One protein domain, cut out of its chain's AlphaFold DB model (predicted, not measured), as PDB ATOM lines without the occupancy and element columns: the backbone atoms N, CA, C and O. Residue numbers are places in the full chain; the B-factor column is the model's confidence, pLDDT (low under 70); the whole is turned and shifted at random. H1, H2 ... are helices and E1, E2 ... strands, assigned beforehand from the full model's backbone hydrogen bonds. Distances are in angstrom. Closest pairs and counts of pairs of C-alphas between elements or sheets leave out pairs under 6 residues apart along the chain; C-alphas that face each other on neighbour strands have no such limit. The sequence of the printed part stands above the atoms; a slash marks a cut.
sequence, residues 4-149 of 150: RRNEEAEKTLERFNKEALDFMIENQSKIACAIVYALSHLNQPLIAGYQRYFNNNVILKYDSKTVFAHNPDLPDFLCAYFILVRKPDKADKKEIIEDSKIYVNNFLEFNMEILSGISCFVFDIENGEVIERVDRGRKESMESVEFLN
ATOM      1  N   ARG A   4      15.446 -15.941  30.203       57.31
ATOM      2  CA  ARG A   4      14.404 -16.967  30.039       57.31
ATOM      3  C   ARG A   4      12.975 -16.424  30.118       57.31
ATOM      4  O   ARG A   4      12.093 -16.998  29.498       57.31
ATOM      5  N   ARG A   5      12.732 -15.352  30.886       54.75
ATOM      6  CA  ARG A   5      11.392 -14.738  30.971       54.75
ATOM      7  C   ARG A   5      11.062 -13.922  29.723       54.75
ATOM      8  O   ARG A   5       9.899 -13.885  29.348       54.75
ATOM      9  N   ASN A   6      12.067 -13.312  29.092       57.94
ATOM     10  CA  ASN A   6      11.874 -12.584  27.838       57.94
ATOM     11  C   ASN A   6      11.581 -13.553  26.687       57.94
ATOM     12  O   ASN A   6      10.570 -13.380  26.023       57.94
ATOM     13  N   GLU A   7      12.344 -14.645  26.554       61.19
ATOM     14  CA  GLU A   7      12.083 -15.665  25.522       61.19
ATOM     15  C   GLU A   7      10.682 -16.302  25.635       61.19
ATOM     16  O   GLU A   7      10.065 -16.660  24.634       61.19
ATOM     17  N   GLU A   8      10.173 -16.496  26.854       61.75
ATOM     18  CA  GLU A   8       8.843 -17.077  27.087       61.75
ATOM     19  C   GLU A   8       7.712 -16.076  26.790       61.75
ATOM     20  O   GLU A   8       6.658 -16.454  26.270       61.75
ATOM     21  N   ALA A   9       7.941 -14.791  27.064       59.88
ATOM     22  CA  ALA A   9       7.004 -13.718  26.758       59.88
ATOM     23  C   ALA A   9       6.965 -13.397  25.248       59.88
ATOM     24  O   ALA A   9       5.874 -13.250  24.695       59.88
ATOM     25  N   GLU A  10       8.113 -13.395  24.566       62.38
ATOM     26  CA  GLU A  10       8.228 -13.251  23.104       62.38
ATOM     27  C   GLU A  10       7.463 -14.361  22.376       62.38
ATOM     28  O   GLU A  10       6.548 -14.081  21.602       62.38
ATOM     29  N   LYS A  11       7.704 -15.628  22.739       67.19
ATOM     30  CA  LYS A  11       6.964 -16.779  22.184       67.19
ATOM     31  C   LYS A  11       5.458 -16.705  22.432       67.19
ATOM     32  O   LYS A  11       4.667 -17.268  21.673       67.19
ATOM     33  N   THR A  12       5.047 -16.056  23.518       67.44
ATOM     34  CA  THR A  12       3.633 -15.880  23.851       67.44
ATOM     35  C   THR A  12       2.991 -14.833  22.943       67.44
ATOM     36  O   THR A  12       1.926 -15.107  22.391       67.44
ATOM     37  N   LEU A  13       3.636 -13.679  22.743       67.38
ATOM     38  CA  LEU A  13       3.161 -12.634  21.833       67.38
ATOM     39  C   LEU A  13       3.096 -13.132  20.383       67.38
ATOM     40  O   LEU A  13       2.053 -12.991  19.751       67.38
ATOM     41  N   GLU A  14       4.150 -13.787  19.891       73.38
ATOM     42  CA  GLU A  14       4.198 -14.365  18.538       73.38
ATOM     43  C   GLU A  14       3.039 -15.336  18.288       73.38
ATOM     44  O   GLU A  14       2.360 -15.271  17.263       73.38
ATOM     45  N   ARG A  15       2.749 -16.220  19.252       76.75
ATOM     46  CA  ARG A  15       1.639 -17.175  19.142       76.75
ATOM     47  C   ARG A  15       0.283 -16.475  19.039       76.75
ATOM     48  O   ARG A  15      -0.570 -16.936  18.286       76.75
ATOM     49  N   PHE A  16       0.060 -15.407  19.801       73.88
ATOM     50  CA  PHE A  16      -1.216 -14.686  19.780       73.88
ATOM     51  C   PHE A  16      -1.358 -13.771  18.565       73.88
ATOM     52  O   PHE A  16      -2.450 -13.694  18.008       73.88
ATOM     53  N   ASN A  17      -0.268 -13.139  18.119       74.31
ATOM     54  CA  ASN A  17      -0.228 -12.436  16.838       74.31
ATOM     55  C   ASN A  17      -0.610 -13.403  15.719       74.31
ATOM     56  O   ASN A  17      -1.508 -13.107  14.937       74.31
ATOM     57  N   LYS A  18      -0.027 -14.605  15.727       80.12
ATOM     58  CA  LYS A  18      -0.394 -15.666  14.796       80.12
ATOM     59  C   LYS A  18      -1.866 -16.076  14.912       80.12
ATOM     60  O   LYS A  18      -2.520 -16.173  13.889       80.12
ATOM     61  N   GLU A  19      -2.417 -16.265  16.114       81.62
ATOM     62  CA  GLU A  19      -3.847 -16.594  16.276       81.62
ATOM     63  C   GLU A  19      -4.759 -15.503  15.692       81.62
ATOM     64  O   GLU A  19      -5.729 -15.812  15.000       81.62
ATOM     65  N   ALA A  20      -4.459 -14.229  15.961       77.94
ATOM     66  CA  ALA A  20      -5.223 -13.110  15.423       77.94
ATOM     67  C   ALA A  20      -5.105 -13.037  13.892       77.94
ATOM     68  O   ALA A  20      -6.116 -12.869  13.214       77.94
ATOM     69  N   LEU A  21      -3.898 -13.211  13.350       79.12
ATOM     70  CA  LEU A  21      -3.631 -13.233  11.910       79.12
ATOM     71  C   LEU A  21      -4.324 -14.405  11.212       79.12
ATOM     72  O   LEU A  21      -5.013 -14.188  10.220       79.12
ATOM     73  N   ASP A  22      -4.195 -15.620  11.742       83.69
ATOM     74  CA  ASP A  22      -4.821 -16.827  11.198       83.69
ATOM     75  C   ASP A  22      -6.349 -16.654  11.177       83.69
ATOM     76  O   ASP A  22      -6.981 -16.848  10.138       83.69
ATOM     77  N   PHE A  23      -6.940 -16.168  12.279       84.12
ATOM     78  CA  PHE A  23      -8.369 -15.846  12.329       84.12
ATOM     79  C   PHE A  23      -8.760 -14.805  11.275       84.12
ATOM     80  O   PHE A  23      -9.823 -14.920  10.656       84.12
ATOM     81  N   MET A  24      -7.915 -13.793  11.062       78.88
ATOM     82  CA  MET A  24      -8.178 -12.748  10.083       78.88
ATOM     83  C   MET A  24      -8.127 -13.272   8.650       78.88
ATOM     84  O   MET A  24      -9.026 -12.987   7.866       78.88
ATOM     85  N   ILE A  25      -7.132 -14.091   8.323       82.75
ATOM     86  CA  ILE A  25      -6.981 -14.719   7.007       82.75
ATOM     87  C   ILE A  25      -8.169 -15.644   6.719       82.75
ATOM     88  O   ILE A  25      -8.773 -15.567   5.648       82.75
ATOM     89  N   GLU A  26      -8.563 -16.471   7.690       84.31
ATOM     90  CA  GLU A  26      -9.713 -17.377   7.567       84.31
ATOM     91  C   GLU A  26     -11.036 -16.630   7.334       84.31
ATOM     92  O   GLU A  26     -11.949 -17.155   6.687       84.31
ATOM     93  N   ASN A  27     -11.145 -15.399   7.840       83.25
ATOM     94  CA  ASN A  27     -12.363 -14.590   7.791       83.25
ATOM     95  C   ASN A  27     -12.221 -13.325   6.937       83.25
ATOM     96  O   ASN A  27     -13.078 -12.446   7.035       83.25
ATOM     97  N   GLN A  28     -11.194 -13.225   6.087       79.31
ATOM     98  CA  GLN A  28     -10.819 -11.981   5.392       79.31
ATOM     99  C   GLN A  28     -11.991 -11.329   4.645       79.31
ATOM    100  O   GLN A  28     -12.201 -10.125   4.727       79.31
ATOM    101  N   SER A  29     -12.834 -12.146   4.008       78.69
ATOM    102  CA  SER A  29     -14.001 -11.711   3.231       78.69
ATOM    103  C   SER A  29     -15.242 -11.419   4.078       78.69
ATOM    104  O   SER A  29     -16.365 -11.347   3.573       78.69
ATOM    105  N   LYS A  30     -15.073 -11.354   5.398       84.50
ATOM    106  CA  LYS A  30     -16.137 -11.141   6.381       84.50
ATOM    107  C   LYS A  30     -15.745 -10.121   7.438       84.50
ATOM    108  O   LYS A  30     -16.608  -9.739   8.221       84.50
ATOM    109  N   ILE A  31     -14.493  -9.685   7.506       87.44
ATOM    110  CA  ILE A  31     -14.070  -8.766   8.560       87.44
ATOM    111  C   ILE A  31     -14.509  -7.358   8.229       87.44
ATOM    112  O   ILE A  31     -14.119  -6.799   7.215       87.44
ATOM    113  N   ALA A  32     -15.321  -6.798   9.115       87.19
ATOM    114  CA  ALA A  32     -15.812  -5.434   9.006       87.19
ATOM    115  C   ALA A  32     -14.806  -4.437   9.598       87.19
ATOM    116  O   ALA A  32     -14.524  -3.383   9.026       87.19
ATOM    117  N   CYS A  33     -14.252  -4.783  10.761       88.75
ATOM    118  CA  CYS A  33     -13.397  -3.902  11.539       88.75
ATOM    119  C   CYS A  33     -12.447  -4.711  12.423       88.75
ATOM    120  O   CYS A  33     -12.829  -5.756  12.953       88.75
ATOM    121  N   ALA A  34     -11.235  -4.202  12.622       87.81
ATOM    122  CA  ALA A  34     -10.304  -4.695  13.625       87.81
ATOM    123  C   ALA A  34      -9.756  -3.519  14.440       87.81
ATOM    124  O   ALA A  34      -9.354  -2.495  13.893       87.81
ATOM    125  N   ILE A  35      -9.735  -3.665  15.758       86.00
ATOM    126  CA  ILE A  35      -9.213  -2.668  16.688       86.00
ATOM    127  C   ILE A  35      -8.091  -3.323  17.479       86.00
ATOM    128  O   ILE A  35      -8.292  -4.364  18.105       86.00
ATOM    129  N   VAL A  36      -6.925  -2.689  17.474       83.19
ATOM    130  CA  VAL A  36      -5.769  -3.069  18.281       83.19
ATOM    131  C   VAL A  36      -5.474  -1.954  19.262       83.19
ATOM    132  O   VAL A  36      -5.490  -0.783  18.899       83.19
ATOM    133  N   TYR A  37      -5.221  -2.296  20.515       80.62
ATOM    134  CA  TYR A  37      -4.872  -1.309  21.528       80.62
ATOM    135  C   TYR A  37      -4.006  -1.930  22.610       80.62
ATOM    136  O   TYR A  37      -4.159  -3.111  22.927       80.62
ATOM    137  N   ALA A  38      -3.114  -1.134  23.196       78.06
ATOM    138  CA  ALA A  38      -2.351  -1.538  24.366       78.06
ATOM    139  C   ALA A  38      -2.973  -0.959  25.646       78.06
ATOM    140  O   ALA A  38      -3.516   0.146  25.694       78.06
ATOM    141  N   LEU A  39      -2.918  -1.751  26.710       73.06
ATOM    142  CA  LEU A  39      -3.522  -1.486  28.007       73.06
ATOM    143  C   LEU A  39      -2.444  -1.480  29.067       73.06
ATOM    144  O   LEU A  39      -1.872  -2.532  29.332       73.06
ATOM    145  N   SER A  40      -2.212  -0.355  29.737       69.94
ATOM    146  CA  SER A  40      -1.401  -0.415  30.951       69.94
ATOM    147  C   SER A  40      -2.145  -1.200  32.043       69.94
ATOM    148  O   SER A  40      -3.378  -1.129  32.128       69.94
ATOM    149  N   HIS A  41      -1.431  -1.914  32.919       63.50
ATOM    150  CA  HIS A  41      -2.043  -2.636  34.056       63.50
ATOM    151  C   HIS A  41      -2.909  -1.744  34.959       63.50
ATOM    152  O   HIS A  41      -3.834  -2.229  35.604       63.50
ATOM    153  N   LEU A  42      -2.653  -0.433  34.969       60.12
ATOM    154  CA  LEU A  42      -3.426   0.557  35.724       60.12
ATOM    155  C   LEU A  42      -4.821   0.823  35.125       60.12
ATOM    156  O   LEU A  42      -5.733   1.202  35.856       60.12
ATOM    157  N   ASN A  43      -5.006   0.581  33.823       59.66
ATOM    158  CA  ASN A  43      -6.226   0.918  33.076       59.66
ATOM    159  C   ASN A  43      -7.085  -0.309  32.699       59.66
ATOM    160  O   ASN A  43      -8.161  -0.153  32.116       59.66
ATOM    161  N   GLN A  44      -6.652  -1.529  33.042       55.06
ATOM    162  CA  GLN A  44      -7.344  -2.786  32.708       55.06
ATOM    163  C   GLN A  44      -8.844  -2.855  33.086       55.06
ATOM    164  O   GLN A  44      -9.615  -3.398  32.287       55.06
ATOM    165  N   PRO A  45      -9.319  -2.313  34.232       49.62
ATOM    166  CA  PRO A  45     -10.724  -2.457  34.631       49.62
ATOM    167  C   PRO A  45     -11.726  -1.741  33.712       49.62
ATOM    168  O   PRO A  45     -12.857  -2.202  33.561       49.62
ATOM    169  N   LEU A  46     -11.330  -0.628  33.086       54.03
ATOM    170  CA  LEU A  46     -12.239   0.215  32.296       54.03
ATOM    171  C   LEU A  46     -12.547  -0.397  30.919       54.03
ATOM    172  O   LEU A  46     -13.664  -0.287  30.414       54.03
ATOM    173  N   ILE A  47     -11.590  -1.121  30.340       56.78
ATOM    174  CA  ILE A  47     -11.677  -1.572  28.943       56.78
ATOM    175  C   ILE A  47     -12.359  -2.939  28.809       56.78
ATOM    176  O   ILE A  47     -13.120  -3.162  27.864       56.78
ATOM    177  N   ALA A  48     -12.236  -3.811  29.816       52.84
ATOM    178  CA  ALA A  48     -13.077  -5.006  29.927       52.84
ATOM    179  C   ALA A  48     -14.572  -4.652  30.094       52.84
ATOM    180  O   ALA A  48     -15.446  -5.351  29.577       52.84
ATOM    181  N   GLY A  49     -14.877  -3.538  30.775       53.91
ATOM    182  CA  GLY A  49     -16.233  -2.987  30.850       53.91
ATOM    183  C   GLY A  49     -16.747  -2.519  29.486       53.91
ATOM    184  O   GLY A  49     -17.887  -2.811  29.121       53.91
ATOM    185  N   TYR A  50     -15.891  -1.867  28.698       58.81
ATOM    186  CA  TYR A  50     -16.247  -1.308  27.393       58.81
ATOM    187  C   TYR A  50     -16.622  -2.367  26.346       58.81
ATOM    188  O   TYR A  50     -17.653  -2.227  25.680       58.81
ATOM    189  N   GLN A  51     -15.867  -3.475  26.266       60.25
ATOM    190  CA  GLN A  51     -16.221  -4.609  25.395       60.25
ATOM    191  C   GLN A  51     -17.656  -5.091  25.650       60.25
ATOM    192  O   GLN A  51     -18.349  -5.481  24.718       60.25
ATOM    193  N   ARG A  52     -18.132  -5.017  26.900       58.06
ATOM    194  CA  ARG A  52     -19.479  -5.432  27.313       58.06
ATOM    195  C   ARG A  52     -20.582  -4.459  26.882       58.06
ATOM    196  O   ARG A  52     -21.642  -4.917  26.464       58.06
ATOM    197  N   TYR A  53     -20.348  -3.148  26.975       55.59
ATOM    198  CA  TYR A  53     -21.351  -2.127  26.639       55.59
ATOM    199  C   TYR A  53     -21.596  -2.017  25.135       55.59
ATOM    200  O   TYR A  53     -22.747  -1.946  24.706       55.59
ATOM    201  N   PHE A  54     -20.531  -2.070  24.334       60.41
ATOM    202  CA  PHE A  54     -20.667  -2.100  22.880       60.41
ATOM    203  C   PHE A  54     -21.048  -3.478  22.351       60.41
ATOM    204  O   PHE A  54     -21.717  -3.544  21.319       60.41
ATOM    205  N   ASN A  55     -20.744  -4.561  23.086       58.16
ATOM    206  CA  ASN A  55     -21.169  -5.901  22.693       58.16
ATOM    207  C   ASN A  55     -22.663  -5.946  22.414       58.16
ATOM    208  O   ASN A  55     -23.024  -6.463  21.380       58.16
ATOM    209  N   ASN A  56     -23.543  -5.377  23.237       62.09
ATOM    210  CA  ASN A  56     -24.983  -5.595  23.046       62.09
ATOM    211  C   ASN A  56     -25.530  -5.112  21.692       62.09
ATOM    212  O   ASN A  56     -26.362  -5.796  21.105       62.09
ATOM    213  N   ASN A  57     -25.047  -3.984  21.164       64.69
ATOM    214  CA  ASN A  57     -25.463  -3.505  19.841       64.69
ATOM    215  C   ASN A  57     -24.655  -4.163  18.712       64.69
ATOM    216  O   ASN A  57     -25.207  -4.454  17.653       64.69
ATOM    217  N   VAL A  58     -23.365  -4.425  18.947       66.44
ATOM    218  CA  VAL A  58     -22.464  -5.107  18.003       66.44
ATOM    219  C   VAL A  58     -22.895  -6.555  17.775       66.44
ATOM    220  O   VAL A  58     -23.102  -6.938  16.633       66.44
ATOM    221  N   ILE A  59     -23.111  -7.351  18.826       65.94
ATOM    222  CA  ILE A  59     -23.427  -8.792  18.760       65.94
ATOM    223  C   ILE A  59     -24.746  -9.088  18.046       65.94
ATOM    224  O   ILE A  59     -24.961 -10.200  17.559       65.94
ATOM    225  N   LEU A  60     -25.651  -8.108  17.966       73.38
ATOM    226  CA  LEU A  60     -26.893  -8.243  17.206       73.38
ATOM    227  C   LEU A  60     -26.660  -8.193  15.691       73.38
ATOM    228  O   LEU A  60     -27.481  -8.726  14.937       73.38
ATOM    229  N   LYS A  61     -25.574  -7.558  15.240       76.19
ATOM    230  CA  LYS A  61     -25.249  -7.354  13.821       76.19
ATOM    231  C   LYS A  61     -23.993  -8.111  13.362       76.19
ATOM    232  O   LYS A  61     -23.947  -8.560  12.222       76.19
ATOM    233  N   TYR A  62     -23.032  -8.312  14.256       80.81
ATOM    234  CA  TYR A  62     -21.706  -8.866  13.995       80.81
ATOM    235  C   TYR A  62     -21.404 -10.000  14.971       80.81
ATOM    236  O   TYR A  62     -21.913 -10.029  16.093       80.81
ATOM    237  N   ASP A  63     -20.578 -10.941  14.543       81.69
ATOM    238  CA  ASP A  63     -19.821 -11.785  15.457       81.69
ATOM    239  C   ASP A  63     -18.558 -11.033  15.893       81.69
ATOM    240  O   ASP A  63     -18.076 -10.139  15.192       81.69
ATOM    241  N   SER A  64     -18.027 -11.363  17.068       80.00
ATOM    242  CA  SER A  64     -16.817 -10.729  17.588       80.00
ATOM    243  C   SER A  64     -15.815 -11.759  18.095       80.00
ATOM    244  O   SER A  64     -16.179 -12.801  18.647       80.00
ATOM    245  N   LYS A  65     -14.530 -11.457  17.909       80.88
ATOM    246  CA  LYS A  65     -13.408 -12.216  18.462       80.88
ATOM    247  C   LYS A  65     -12.488 -11.251  19.192       80.88
ATOM    248  O   LYS A  65     -12.057 -10.245  18.632       80.88
ATOM    249  N   THR A  66     -12.173 -11.593  20.436       78.94
ATOM    250  CA  THR A  66     -11.177 -10.884  21.236       78.94
ATOM    251  C   THR A  66      -9.965 -11.784  21.439       78.94
ATOM    252  O   THR A  66     -10.123 -12.939  21.840       78.94
ATOM    253  N   VAL A  67      -8.768 -11.256  21.196       75.88
ATOM    254  CA  VAL A  67      -7.490 -11.914  21.513       75.88
ATOM    255  C   VAL A  67      -6.690 -10.979  22.411       75.88
ATOM    256  O   VAL A  67      -6.621  -9.783  22.147       75.88
ATOM    257  N   PHE A  68      -6.095 -11.506  23.478       74.31
ATOM    258  CA  PHE A  68      -5.229 -10.745  24.379       74.31
ATOM    259  C   PHE A  68      -3.796 -11.254  24.257       74.31
ATOM    260  O   PHE A  68      -3.574 -12.462  24.234       74.31
ATOM    261  N   ALA A  69      -2.832 -10.342  24.221       67.00
ATOM    262  CA  ALA A  69      -1.413 -10.645  24.134       67.00
ATOM    263  C   ALA A  69      -0.612  -9.729  25.062       67.00
ATOM    264  O   ALA A  69      -0.913  -8.548  25.205       67.00
ATOM    265  N   HIS A  70       0.417 -10.263  25.709       66.50
ATOM    266  CA  HIS A  70       1.302  -9.460  26.545       66.50
ATOM    267  C   HIS A  70       2.485  -8.959  25.720       66.50
ATOM    268  O   HIS A  70       3.074  -9.753  24.992       66.50
ATOM    269  N   ASN A  71       2.835  -7.676  25.835       65.25
ATOM    270  CA  ASN A  71       4.021  -7.150  25.169       65.25
ATOM    271  C   ASN A  71       5.266  -7.478  26.027       65.25
ATOM    272  O   ASN A  71       5.358  -6.980  27.149       65.25
ATOM    273  N   PRO A  72       6.207  -8.321  25.557       61.12
ATOM    274  CA  PRO A  72       7.384  -8.722  26.329       61.12
ATOM    275  C   PRO A  72       8.343  -7.553  26.584       61.12
ATOM    276  O   PRO A  72       8.961  -7.489  27.649       61.12
ATOM    277  N   ASP A  73       8.427  -6.620  25.634       63.53
ATOM    278  CA  ASP A  73       9.293  -5.439  25.701       63.53
ATOM    279  C   ASP A  73       8.703  -4.355  26.604       63.53
ATOM    280  O   ASP A  73       9.417  -3.529  27.175       63.53
ATOM    281  N   LEU A  74       7.382  -4.391  26.773       68.00
ATOM    282  CA  LEU A  74       6.617  -3.460  27.583       68.00
ATOM    283  C   LEU A  74       5.717  -4.248  28.541       68.00
ATOM    284  O   LEU A  74       4.499  -4.261  28.367       68.00
ATOM    285  N   PRO A  75       6.292  -4.877  29.585       64.19
ATOM    286  CA  PRO A  75       5.581  -5.781  30.490       64.19
ATOM    287  C   PRO A  75       4.521  -5.080  31.336       64.19
ATOM    288  O   PRO A  75       3.779  -5.740  32.051       64.19
ATOM    289  N   ASP A  76       4.432  -3.753  31.268       67.81
ATOM    290  CA  ASP A  76       3.340  -2.994  31.865       67.81
ATOM    291  C   ASP A  76       2.097  -2.920  30.970       67.81
ATOM    292  O   ASP A  76       1.064  -2.415  31.411       67.81
ATOM    293  N   PHE A  77       2.186  -3.431  29.736       68.88
ATOM    294  CA  PHE A  77       1.188  -3.283  28.689       68.88
ATOM    295  C   PHE A  77       0.642  -4.637  28.201       68.88
ATOM    296  O   PHE A  77       1.368  -5.586  27.897       68.88
ATOM    297  N   LEU A  78      -0.684  -4.727  28.112       73.25
ATOM    298  CA  LEU A  78      -1.425  -5.820  27.490       73.25
ATOM    299  C   LEU A  78      -1.995  -5.326  26.158       73.25
ATOM    300  O   LEU A  78      -2.835  -4.434  26.142       73.25
ATOM    301  N   CYS A  79      -1.562  -5.909  25.050       76.19
ATOM    302  CA  CYS A  79      -2.162  -5.697  23.740       76.19
ATOM    303  C   CYS A  79      -3.461  -6.502  23.628       76.19
ATOM    304  O   CYS A  79      -3.543  -7.655  24.052       76.19
ATOM    305  N   ALA A  80      -4.490  -5.908  23.042       78.31
ATOM    306  CA  ALA A  80      -5.752  -6.573  22.779       78.31
ATOM    307  C   ALA A  80      -6.184  -6.322  21.337       78.31
ATOM    308  O   ALA A  80      -6.122  -5.197  20.844       78.31
ATOM    309  N   TYR A  81      -6.655  -7.387  20.700       79.62
ATOM    310  CA  TYR A  81      -7.295  -7.388  19.397       79.62
ATOM    311  C   TYR A  81      -8.790  -7.555  19.605       79.62
ATOM    312  O   TYR A  81      -9.220  -8.475  20.303       79.62
ATOM    313  N   PHE A  82      -9.577  -6.694  18.982       83.06
ATOM    314  CA  PHE A  82     -11.023  -6.811  18.921       83.06
ATOM    315  C   PHE A  82     -11.455  -6.777  17.460       83.06
ATOM    316  O   PHE A  82     -11.312  -5.758  16.787       83.06
ATOM    317  N   ILE A  83     -11.940  -7.911  16.967       85.69
ATOM    318  CA  ILE A  83     -12.233  -8.135  15.553       85.69
ATOM    319  C   ILE A  83     -13.737  -8.328  15.394       85.69
ATOM    320  O   ILE A  83     -14.332  -9.166  16.077       85.69
ATOM    321  N   LEU A  84     -14.338  -7.564  14.485       86.38
ATOM    322  CA  LEU A  84     -15.741  -7.661  14.098       86.38
ATOM    323  C   LEU A  84     -15.873  -8.425  12.785       86.38
ATOM    324  O   LEU A  84     -15.318  -8.025  11.759       86.38
ATOM    325  N   VAL A  85     -16.659  -9.496  12.814       86.44
ATOM    326  CA  VAL A  85     -16.935 -10.358  11.666       86.44
ATOM    327  C   VAL A  85     -18.407 -10.238  11.283       86.44
ATOM    328  O   VAL A  85     -19.303 -10.301  12.124       86.44
ATOM    329  N   ARG A  86     -18.678 -10.052   9.994       83.25
ATOM    330  CA  ARG A  86     -20.024  -9.971   9.435       83.25
ATOM    331  C   ARG A  86     -20.745 -11.306   9.581       83.25
ATOM    332  O   ARG A  86     -20.239 -12.348   9.160       83.25
ATOM    333  N   LYS A  87     -21.989 -11.244  10.058       77.62
ATOM    334  CA  LYS A  87     -22.898 -12.390  10.020       77.62
ATOM    335  C   LYS A  87     -23.383 -12.663   8.587       77.62
ATOM    336  O   LYS A  87     -23.669 -11.715   7.855       77.62
ATOM    337  N   PRO A  88     -23.486 -13.929   8.142       67.12
ATOM    338  CA  PRO A  88     -23.812 -14.270   6.750       67.12
ATOM    339  C   PRO A  88     -25.129 -13.676   6.223       67.12
ATOM    340  O   PRO A  88     -25.295 -13.539   5.015       67.12
ATOM    341  N   ASP A  89     -26.049 -13.350   7.124       67.06
ATOM    342  CA  ASP A  89     -27.444 -12.986   6.891       67.06
ATOM    343  C   ASP A  89     -27.739 -11.478   7.005       67.06
ATOM    344  O   ASP A  89     -28.897 -11.084   6.852       67.06
ATOM    345  N   LYS A  90     -26.735 -10.618   7.256       59.97
ATOM    346  CA  LYS A  90     -26.969  -9.184   7.489       59.97
ATOM    347  C   LYS A  90     -26.109  -8.209   6.676       59.97
ATOM    348  O   LYS A  90     -24.896  -8.359   6.559       59.97
ATOM    349  N   ALA A  91     -26.832  -7.156   6.276       61.75
ATOM    350  CA  ALA A  91     -26.448  -5.801   5.881       61.75
ATOM    351  C   ALA A  91     -25.758  -5.578   4.521       61.75
ATOM    352  O   ALA A  91     -24.872  -6.313   4.086       61.75
ATOM    353  N   ASP A  92     -26.204  -4.498   3.870       76.62
ATOM    354  CA  ASP A  92     -25.591  -3.849   2.706       76.62
ATOM    355  C   ASP A  92     -24.142  -3.454   3.047       76.62
ATOM    356  O   ASP A  92     -23.866  -2.967   4.145       76.62
ATOM    357  N   LYS A  93     -23.210  -3.624   2.101       76.75
ATOM    358  CA  LYS A  93     -21.801  -3.217   2.226       76.75
ATOM    359  C   LYS A  93     -21.647  -1.820   2.828       76.75
ATOM    360  O   LYS A  93     -20.813  -1.615   3.711       76.75
ATOM    361  N   LYS A  94     -22.440  -0.859   2.351       82.06
ATOM    362  CA  LYS A  94     -22.363   0.530   2.821       82.06
ATOM    363  C   LYS A  94     -22.767   0.659   4.282       82.06
ATOM    364  O   LYS A  94     -22.129   1.412   5.009       82.06
ATOM    365  N   GLU A  95     -23.785  -0.087   4.704       83.06
ATOM    366  CA  GLU A  95     -24.221  -0.110   6.100       83.06
ATOM    367  C   GLU A  95     -23.106  -0.649   6.999       83.06
ATOM    368  O   GLU A  95     -22.838  -0.070   8.045       83.06
ATOM    369  N   ILE A  96     -22.402  -1.699   6.572       81.94
ATOM    370  CA  ILE A  96     -21.355  -2.312   7.396       81.94
ATOM    371  C   ILE A  96     -20.145  -1.398   7.566       81.94
ATOM    372  O   ILE A  96     -19.583  -1.300   8.659       81.94
ATOM    373  N   ILE A  97     -19.747  -0.714   6.495       84.06
ATOM    374  CA  ILE A  97     -18.671   0.276   6.562       84.06
ATOM    375  C   ILE A  97     -19.068   1.412   7.512       84.06
ATOM    376  O   ILE A  97     -18.262   1.811   8.351       84.06
ATOM    377  N   GLU A  98     -20.302   1.908   7.421       86.00
ATOM    378  CA  GLU A  98     -20.783   2.993   8.280       86.00
ATOM    379  C   GLU A  98     -20.874   2.568   9.752       86.00
ATOM    380  O   GLU A  98     -20.347   3.250  10.631       86.00
ATOM    381  N   ASP A  99     -21.452   1.399  10.024       84.56
ATOM    382  CA  ASP A  99     -21.489   0.795  11.356       84.56
ATOM    383  C   ASP A  99     -20.067   0.664  11.928       84.56
ATOM    384  O   ASP A  99     -19.811   1.055  13.067       84.56
ATOM    385  N   SER A 100     -19.118   0.169  11.127       85.31
ATOM    386  CA  SER A 100     -17.712   0.016  11.525       85.31
ATOM    387  C   SER A 100     -17.078   1.349  11.904       85.31
ATOM    388  O   SER A 100     -16.406   1.431  12.933       85.31
ATOM    389  N   LYS A 101     -17.336   2.413  11.136       87.12
ATOM    390  CA  LYS A 101     -16.869   3.769  11.459       87.12
ATOM    391  C   LYS A 101     -17.476   4.284  12.757       87.12
ATOM    392  O   LYS A 101     -16.754   4.837  13.584       87.12
ATOM    393  N   ILE A 102     -18.774   4.072  12.972       85.31
ATOM    394  CA  ILE A 102     -19.446   4.433  14.227       85.31
ATOM    395  C   ILE A 102     -18.799   3.693  15.402       85.31
ATOM    396  O   ILE A 102     -18.514   4.309  16.431       85.31
ATOM    397  N   TYR A 103     -18.514   2.396  15.261       81.94
ATOM    398  CA  TYR A 103     -17.832   1.626  16.301       81.94
ATOM    399  C   TYR A 103     -16.427   2.144  16.585       81.94
ATOM    400  O   TYR A 103     -16.090   2.329  17.752       81.94
ATOM    401  N   VAL A 104     -15.631   2.421  15.553       84.38
ATOM    402  CA  VAL A 104     -14.281   2.979  15.704       84.38
ATOM    403  C   VAL A 104     -14.320   4.338  16.397       84.38
ATOM    404  O   VAL A 104     -13.580   4.555  17.356       84.38
ATOM    405  N   ASN A 105     -15.202   5.238  15.967       84.44
ATOM    406  CA  ASN A 105     -15.308   6.578  16.541       84.44
ATOM    407  C   ASN A 105     -15.736   6.532  18.005       84.44
ATOM    408  O   ASN A 105     -15.086   7.148  18.849       84.44
ATOM    409  N   ASN A 106     -16.756   5.737  18.324       80.88
ATOM    410  CA  ASN A 106     -17.170   5.543  19.705       80.88
ATOM    411  C   ASN A 106     -16.054   4.888  20.531       80.88
ATOM    412  O   ASN A 106     -15.825   5.290  21.669       80.88
ATOM    413  N   PHE A 107     -15.330   3.905  19.979       80.25
ATOM    414  CA  PHE A 107     -14.195   3.292  20.671       80.25
ATOM    415  C   PHE A 107     -13.169   4.356  21.048       80.25
ATOM    416  O   PHE A 107     -12.752   4.417  22.199       80.25
ATOM    417  N   LEU A 108     -12.808   5.236  20.118       80.00
ATOM    418  CA  LEU A 108     -11.827   6.294  20.351       80.00
ATOM    419  C   LEU A 108     -12.320   7.370  21.331       80.00
ATOM    420  O   LEU A 108     -11.533   7.823  22.160       80.00
ATOM    421  N   GLU A 109     -13.590   7.772  21.259       78.62
ATOM    422  CA  GLU A 109     -14.179   8.786  22.148       78.62
ATOM    423  C   GLU A 109     -14.212   8.316  23.605       78.62
ATOM    424  O   GLU A 109     -13.802   9.035  24.516       78.62
ATOM    425  N   PHE A 110     -14.631   7.075  23.839       73.25
ATOM    426  CA  PHE A 110     -14.671   6.523  25.192       73.25
ATOM    427  C   PHE A 110     -13.281   6.226  25.756       73.25
ATOM    428  O   PHE A 110     -13.092   6.228  26.970       73.25
ATOM    429  N   ASN A 111     -12.304   5.986  24.883       70.69
ATOM    430  CA  ASN A 111     -10.943   5.625  25.256       70.69
ATOM    431  C   ASN A 111      -9.943   6.772  25.056       70.69
ATOM    432  O   ASN A 111      -8.749   6.529  24.886       70.69
ATOM    433  N   MET A 112     -10.402   8.028  25.115       66.56
ATOM    434  CA  MET A 112      -9.535   9.206  24.968       66.56
ATOM    435  C   MET A 112      -8.349   9.223  25.946       66.56
ATOM    436  O   MET A 112      -7.303   9.785  25.627       66.56
ATOM    437  N   GLU A 113      -8.491   8.586  27.111       62.38
ATOM    438  CA  GLU A 113      -7.455   8.508  28.147       62.38
ATOM    439  C   GLU A 113      -6.529   7.286  28.015       62.38
ATOM    440  O   GLU A 113      -5.625   7.100  28.836       62.38
ATOM    441  N   ILE A 114      -6.686   6.451  26.976       63.44
ATOM    442  CA  ILE A 114      -5.694   5.416  26.667       63.44
ATOM    443  C   ILE A 114      -4.419   6.107  26.164       63.44
ATOM    444  O   ILE A 114      -4.206   6.350  24.978       63.44
ATOM    445  N   LEU A 115      -3.511   6.374  27.101       61.84
ATOM    446  CA  LEU A 115      -2.152   6.857  26.832       61.84
ATOM    447  C   LEU A 115      -1.269   5.793  26.156       61.84
ATOM    448  O   LEU A 115      -0.140   6.076  25.774       61.84
ATOM    449  N   SER A 116      -1.796   4.582  26.003       71.38
ATOM    450  CA  SER A 116      -1.082   3.341  25.715       71.38
ATOM    451  C   SER A 116      -1.324   2.819  24.295       71.38
ATOM    452  O   SER A 116      -1.194   1.632  24.077       71.38
ATOM    453  N   GLY A 117      -1.714   3.677  23.346       80.19
ATOM    454  CA  GLY A 117      -1.799   3.321  21.923       80.19
ATOM    455  C   GLY A 117      -3.084   2.589  21.512       80.19
ATOM    456  O   GLY A 117      -3.514   1.634  22.154       80.19
ATOM    457  N   ILE A 118      -3.698   3.051  20.422       83.50
ATOM    458  CA  ILE A 118      -4.848   2.439  19.746       83.50
ATOM    459  C   ILE A 118      -4.640   2.580  18.234       83.50
ATOM    460  O   ILE A 118      -4.312   3.669  17.761       83.50
ATOM    461  N   SER A 119      -4.890   1.517  17.479       86.44
ATOM    462  CA  SER A 119      -5.027   1.522  16.024       86.44
ATOM    463  C   SER A 119      -6.320   0.811  15.632       86.44
ATOM    464  O   SER A 119      -6.532  -0.355  15.962       86.44
ATOM    465  N   CYS A 120      -7.187   1.513  14.914       87.62
ATOM    466  CA  CYS A 120      -8.461   1.010  14.414       87.62
ATOM    467  C   CYS A 120      -8.410   0.880  12.890       87.62
ATOM    468  O   CYS A 120      -7.928   1.791  12.218       87.62
ATOM    469  N   PHE A 121      -8.958  -0.206  12.355       89.50
ATOM    470  CA  PHE A 121      -8.950  -0.547  10.936       89.50
ATOM    471  C   PHE A 121     -10.370  -0.863  10.476       89.50
ATOM    472  O   PHE A 121     -11.027  -1.729  11.057       89.50
ATOM    473  N   VAL A 122     -10.831  -0.192   9.424       89.31
ATOM    474  CA  VAL A 122     -12.089  -0.509   8.734       89.31
ATOM    475  C   VAL A 122     -11.751  -1.189   7.416       89.31
ATOM    476  O   VAL A 122     -10.912  -0.694   6.659       89.31
ATOM    477  N   PHE A 123     -12.412  -2.308   7.143       86.94
ATOM    478  CA  PHE A 123     -12.145  -3.141   5.977       86.94
ATOM    479  C   PHE A 123     -13.271  -3.050   4.943       86.94
ATOM    480  O   PHE A 123     -14.457  -2.994   5.279       86.94
ATOM    481  N   ASP A 124     -12.900  -3.088   3.666       84.12
ATOM    482  CA  ASP A 124     -13.798  -3.498   2.597       84.12
ATOM    483  C   ASP A 124     -13.916  -5.021   2.621       84.12
ATOM    484  O   ASP A 124     -13.038  -5.739   2.150       84.12
ATOM    485  N   ILE A 125     -15.037  -5.501   3.148       78.56
ATOM    486  CA  ILE A 125     -15.352  -6.926   3.281       78.56
ATOM    487  C   ILE A 125     -15.252  -7.687   1.953       78.56
ATOM    488  O   ILE A 125     -14.913  -8.866   1.955       78.56
ATOM    489  N   GLU A 126     -15.568  -7.060   0.817       74.50
ATOM    490  CA  GLU A 126     -15.573  -7.762  -0.473       74.50
ATOM    491  C   GLU A 126     -14.160  -8.051  -0.970       74.50
ATOM    492  O   GLU A 126     -13.903  -9.126  -1.513       74.50
ATOM    493  N   ASN A 127     -13.261  -7.092  -0.768       78.12
ATOM    494  CA  ASN A 127     -11.895  -7.150  -1.274       78.12
ATOM    495  C   ASN A 127     -10.892  -7.596  -0.197       78.12
ATOM    496  O   ASN A 127      -9.772  -7.967  -0.527       78.12
ATOM    497  N   GLY A 128     -11.296  -7.605   1.078       75.62
ATOM    498  CA  GLY A 128     -10.420  -7.903   2.211       75.62
ATOM    499  C   GLY A 128      -9.382  -6.808   2.473       75.62
ATOM    500  O   GLY A 128      -8.348  -7.081   3.073       75.62
ATOM    501  N   GLU A 129      -9.632  -5.580   2.016       83.56
ATOM    502  CA  GLU A 129      -8.658  -4.485   2.040       83.56
ATOM    503  C   GLU A 129      -8.987  -3.458   3.121       83.56
ATOM    504  O   GLU A 129     -10.151  -3.130   3.353       83.56
ATOM    505  N   VAL A 130      -7.963  -2.894   3.762       87.19
ATOM    506  CA  VAL A 130      -8.143  -1.768   4.685       87.19
ATOM    507  C   VAL A 130      -8.502  -0.520   3.881       87.19
ATOM    508  O   VAL A 130      -7.721  -0.059   3.053       87.19
ATOM    509  N   ILE A 131      -9.665   0.065   4.166       90.12
ATOM    510  CA  ILE A 131     -10.110   1.320   3.541       90.12
ATOM    511  C   ILE A 131      -9.903   2.536   4.439       90.12
ATOM    512  O   ILE A 131      -9.856   3.664   3.952       90.12
ATOM    513  N   GLU A 132      -9.783   2.325   5.748       90.19
ATOM    514  CA  GLU A 132      -9.534   3.397   6.706       90.19
ATOM    515  C   GLU A 132      -8.726   2.874   7.893       90.19
ATOM    516  O   GLU A 132      -9.014   1.804   8.432       90.19
ATOM    517  N   ARG A 133      -7.730   3.659   8.314       90.81
ATOM    518  CA  ARG A 133      -6.930   3.422   9.516       90.81
ATOM    519  C   ARG A 133      -6.909   4.683  10.367       90.81
ATOM    520  O   ARG A 133      -6.584   5.760   9.870       90.81
ATOM    521  N   VAL A 134      -7.190   4.531  11.656       88.25
ATOM    522  CA  VAL A 134      -7.134   5.621  12.635       88.25
ATOM    523  C   VAL A 134      -6.242   5.211  13.799       88.25
ATOM    524  O   VAL A 134      -6.530   4.236  14.488       88.25
ATOM    525  N   ASP A 135      -5.175   5.972  14.038       85.75
ATOM    526  CA  ASP A 135      -4.258   5.759  15.160       85.75
ATOM    527  C   ASP A 135      -4.451   6.837  16.247       85.75
ATOM    528  O   ASP A 135      -4.634   8.018  15.935       85.75
ATOM    529  N   ARG A 136      -4.323   6.462  17.526       81.75
ATOM    530  CA  ARG A 136      -4.238   7.373  18.686       81.75
ATOM    531  C   ARG A 136      -3.290   6.846  19.768       81.75
ATOM    532  O   ARG A 136      -2.952   5.670  19.798       81.75
ATOM    533  N   GLY A 137      -2.874   7.719  20.688       78.81
ATOM    534  CA  GLY A 137      -2.019   7.357  21.827       78.81
ATOM    535  C   GLY A 137      -0.536   7.172  21.468       78.81
ATOM    536  O   GLY A 137      -0.072   7.637  20.426       78.81
ATOM    537  N   ARG A 138       0.232   6.530  22.360       76.12
ATOM    538  CA  ARG A 138       1.679   6.296  22.187       76.12
ATOM    539  C   ARG A 138       1.938   5.109  21.263       76.12
ATOM    540  O   ARG A 138       1.775   3.970  21.684       76.12
ATOM    541  N   LYS A 139       2.383   5.359  20.030       70.88
ATOM    542  CA  LYS A 139       2.657   4.302  19.034       70.88
ATOM    543  C   LYS A 139       3.685   3.261  19.496       70.88
ATOM    544  O   LYS A 139       3.492   2.086  19.217       70.88
ATOM    545  N   GLU A 140       4.678   3.681  20.279       73.31
ATOM    546  CA  GLU A 140       5.728   2.832  20.874       73.31
ATOM    547  C   GLU A 140       5.166   1.613  21.621       73.31
ATOM    548  O   GLU A 140       5.716   0.519  21.580       73.31
ATOM    549  N   SER A 141       4.004   1.774  22.260       72.31
ATOM    550  CA  SER A 141       3.342   0.696  23.005       72.31
ATOM    551  C   SER A 141       2.801  -0.452  22.145       72.31
ATOM    552  O   SER A 141       2.453  -1.507  22.680       72.31
ATOM    553  N   MET A 142       2.748  -0.257  20.824       74.56
ATOM    554  CA  MET A 142       2.246  -1.226  19.854       74.56
ATOM    555  C   MET A 142       3.310  -1.645  18.821       74.56
ATOM    556  O   MET A 142       2.967  -2.324  17.860       74.56
ATOM    557  N   GLU A 143       4.587  -1.275  18.991       71.12
ATOM    558  CA  GLU A 143       5.654  -1.561  18.008       71.12
ATOM    559  C   GLU A 143       5.886  -3.058  17.746       71.12
ATOM    560  O   GLU A 143       6.268  -3.433  16.642       71.12
ATOM    561  N   SER A 144       5.602  -3.922  18.722       66.94
ATOM    562  CA  SER A 144       5.743  -5.380  18.604       66.94
ATOM    563  C   SER A 144       4.494  -6.089  18.054       66.94
ATOM    564  O   SER A 144       4.431  -7.320  17.996       66.94
ATOM    565  N   VAL A 145       3.476  -5.333  17.633       69.94
ATOM    566  CA  VAL A 145       2.234  -5.877  17.072       69.94
ATOM    567  C   VAL A 145       2.381  -6.022  15.557       69.94
ATOM    568  O   VAL A 145       2.163  -5.072  14.805       69.94
ATOM    569  N   GLU A 146       2.694  -7.238  15.096       66.12
ATOM    570  CA  GLU A 146       2.869  -7.556  13.666       66.12
ATOM    571  C   GLU A 146       1.650  -7.193  12.810       66.12
ATOM    572  O   GLU A 146       1.795  -6.819  11.649       66.12
ATOM    573  N   PHE A 147       0.452  -7.229  13.396       66.12
ATOM    574  CA  PHE A 147      -0.788  -6.842  12.731       66.12
ATOM    575  C   PHE A 147      -0.783  -5.405  12.182       66.12
ATOM    576  O   PHE A 147      -1.491  -5.108  11.227       66.12
ATOM    577  N   LEU A 148       0.012  -4.496  12.758       57.72
ATOM    578  CA  LEU A 148       0.107  -3.115  12.269       57.72
ATOM    579  C   LEU A 148       0.915  -2.973  10.970       57.72
ATOM    580  O   LEU A 148       0.918  -1.878  10.397       57.72
ATOM    581  N   ASN A 149       1.601  -4.042  10.553       61.69
ATOM    582  CA  ASN A 149       2.507  -4.082   9.406       61.69
ATOM    583  C   ASN A 149       1.905  -4.789   8.178       61.69
ATOM    584  O   ASN A 149       2.633  -5.011   7.210       61.69
TER     585      ASN A 149
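AT A GLANCE: This is residues 4 to 149 of the 150 residues of an uncharacterized protein of Candidatus Dadabacteria bacterium (UniProt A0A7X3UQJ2). A twisted sheet of five strands forms the middle layer, with the long helix H1 packed along one face and H2 and H3 covering the other. After the sheet's last strand, E5, the short helix H4 folds back over the face that bears H1, and the short helix H5, which ends the printed part, only grazes the sheet and only just touches H1. The printed part has 146 residues, with five named helices and five named strands in the order H1 E1 H2 E2 E3 H3 E4 E5 H4 H5; the class is mixed. The sheet runs E2 E3 E1 E4 E5, all antiparallel. The whole is compact, with a radius of gyration of the C-alphas of 14.9 A, and elongated, spanning 49 by 30 by 23 A.

IN THESE COORDINATES: H1, residues 4 to 26, begins at C-alpha 4 (14.404, -16.967, 30.039) and is 33.0 A long. E1, residues 31 to 40, measures 27.0 A, and H2, residues 44 to 58, 21.2 A. E2, residues 62 to 70, measures 26.2 A, and E3, residues 77 to 86, 29.4 A. H3, residues 93 to 110, begins at C-alpha 93 (-21.801, -3.217, 2.226) and is 25.9 A long. E4 is residues 118 to 124, 20.2 A, and E5 residues 129 to 136, 20.9 A. H4, residues 139 to 142, is 5.6 A long; H5, residues 146 to 149, is 5.5 A long and ends at C-alpha 149 (2.507, -4.082, 9.406).

HOW THE PARTS SIT: E2 and E3 form a hairpin, with N 79 and O 69 at 2.7 A. E3 and E1 have N 39 and O 78 at 2.7 A, and E1 and E4 have N 36 and O 119 at 2.8 A. E4 and E5 form a hairpin, with N 120 and O 134 at 2.8 A; E5 bends by 53 degrees at residue 132. Three layers, helices on both faces of a sheet, are formed: H1 is over E2 and E3 at a height of 9.7 A, its Leu 13 C-alpha 5.5 A from that of Ala 69, the closest pair with E2. On the opposite face, H3 is over E1 and E4 at 8.2 A, the C-alphas of Cys 33 and Ser 100, the closest of E1 and H3, being 5.8 A apart. H2, on the same face as H3 and near it, has a height of 10.2 A. E1, H2, E2 and E3, H3, E4 are split strand-helix-strand units, in which two strands run the same way in one sheet without being neighbours and a helix comes between them along the chain; E3 is between E1 and E2 in the sheet, E1 is between E3 and E4, and both crossovers are right-handed. H4 is on the same face as H1. H5 only grazes the sheet and only just touches H1, with 3 pairs of C-alphas within 8 A, the closest being Asn 17 and Glu 146 at 6.6 A. Every O i to N i+4 pair is within hydrogen-bond range in H1 and H3, 6 of 11 in H2; H4 and H5 are too short for one.

THE WHOLE: The C-alphas of Arg 4 and Asp 92, the two farthest apart, are 50.2 A apart. The printed part has no cut and no long link. The mean pLDDT of the printed part is 74.1, with 53 residues under 70, among them residues 4 to 13 and 40 to 59.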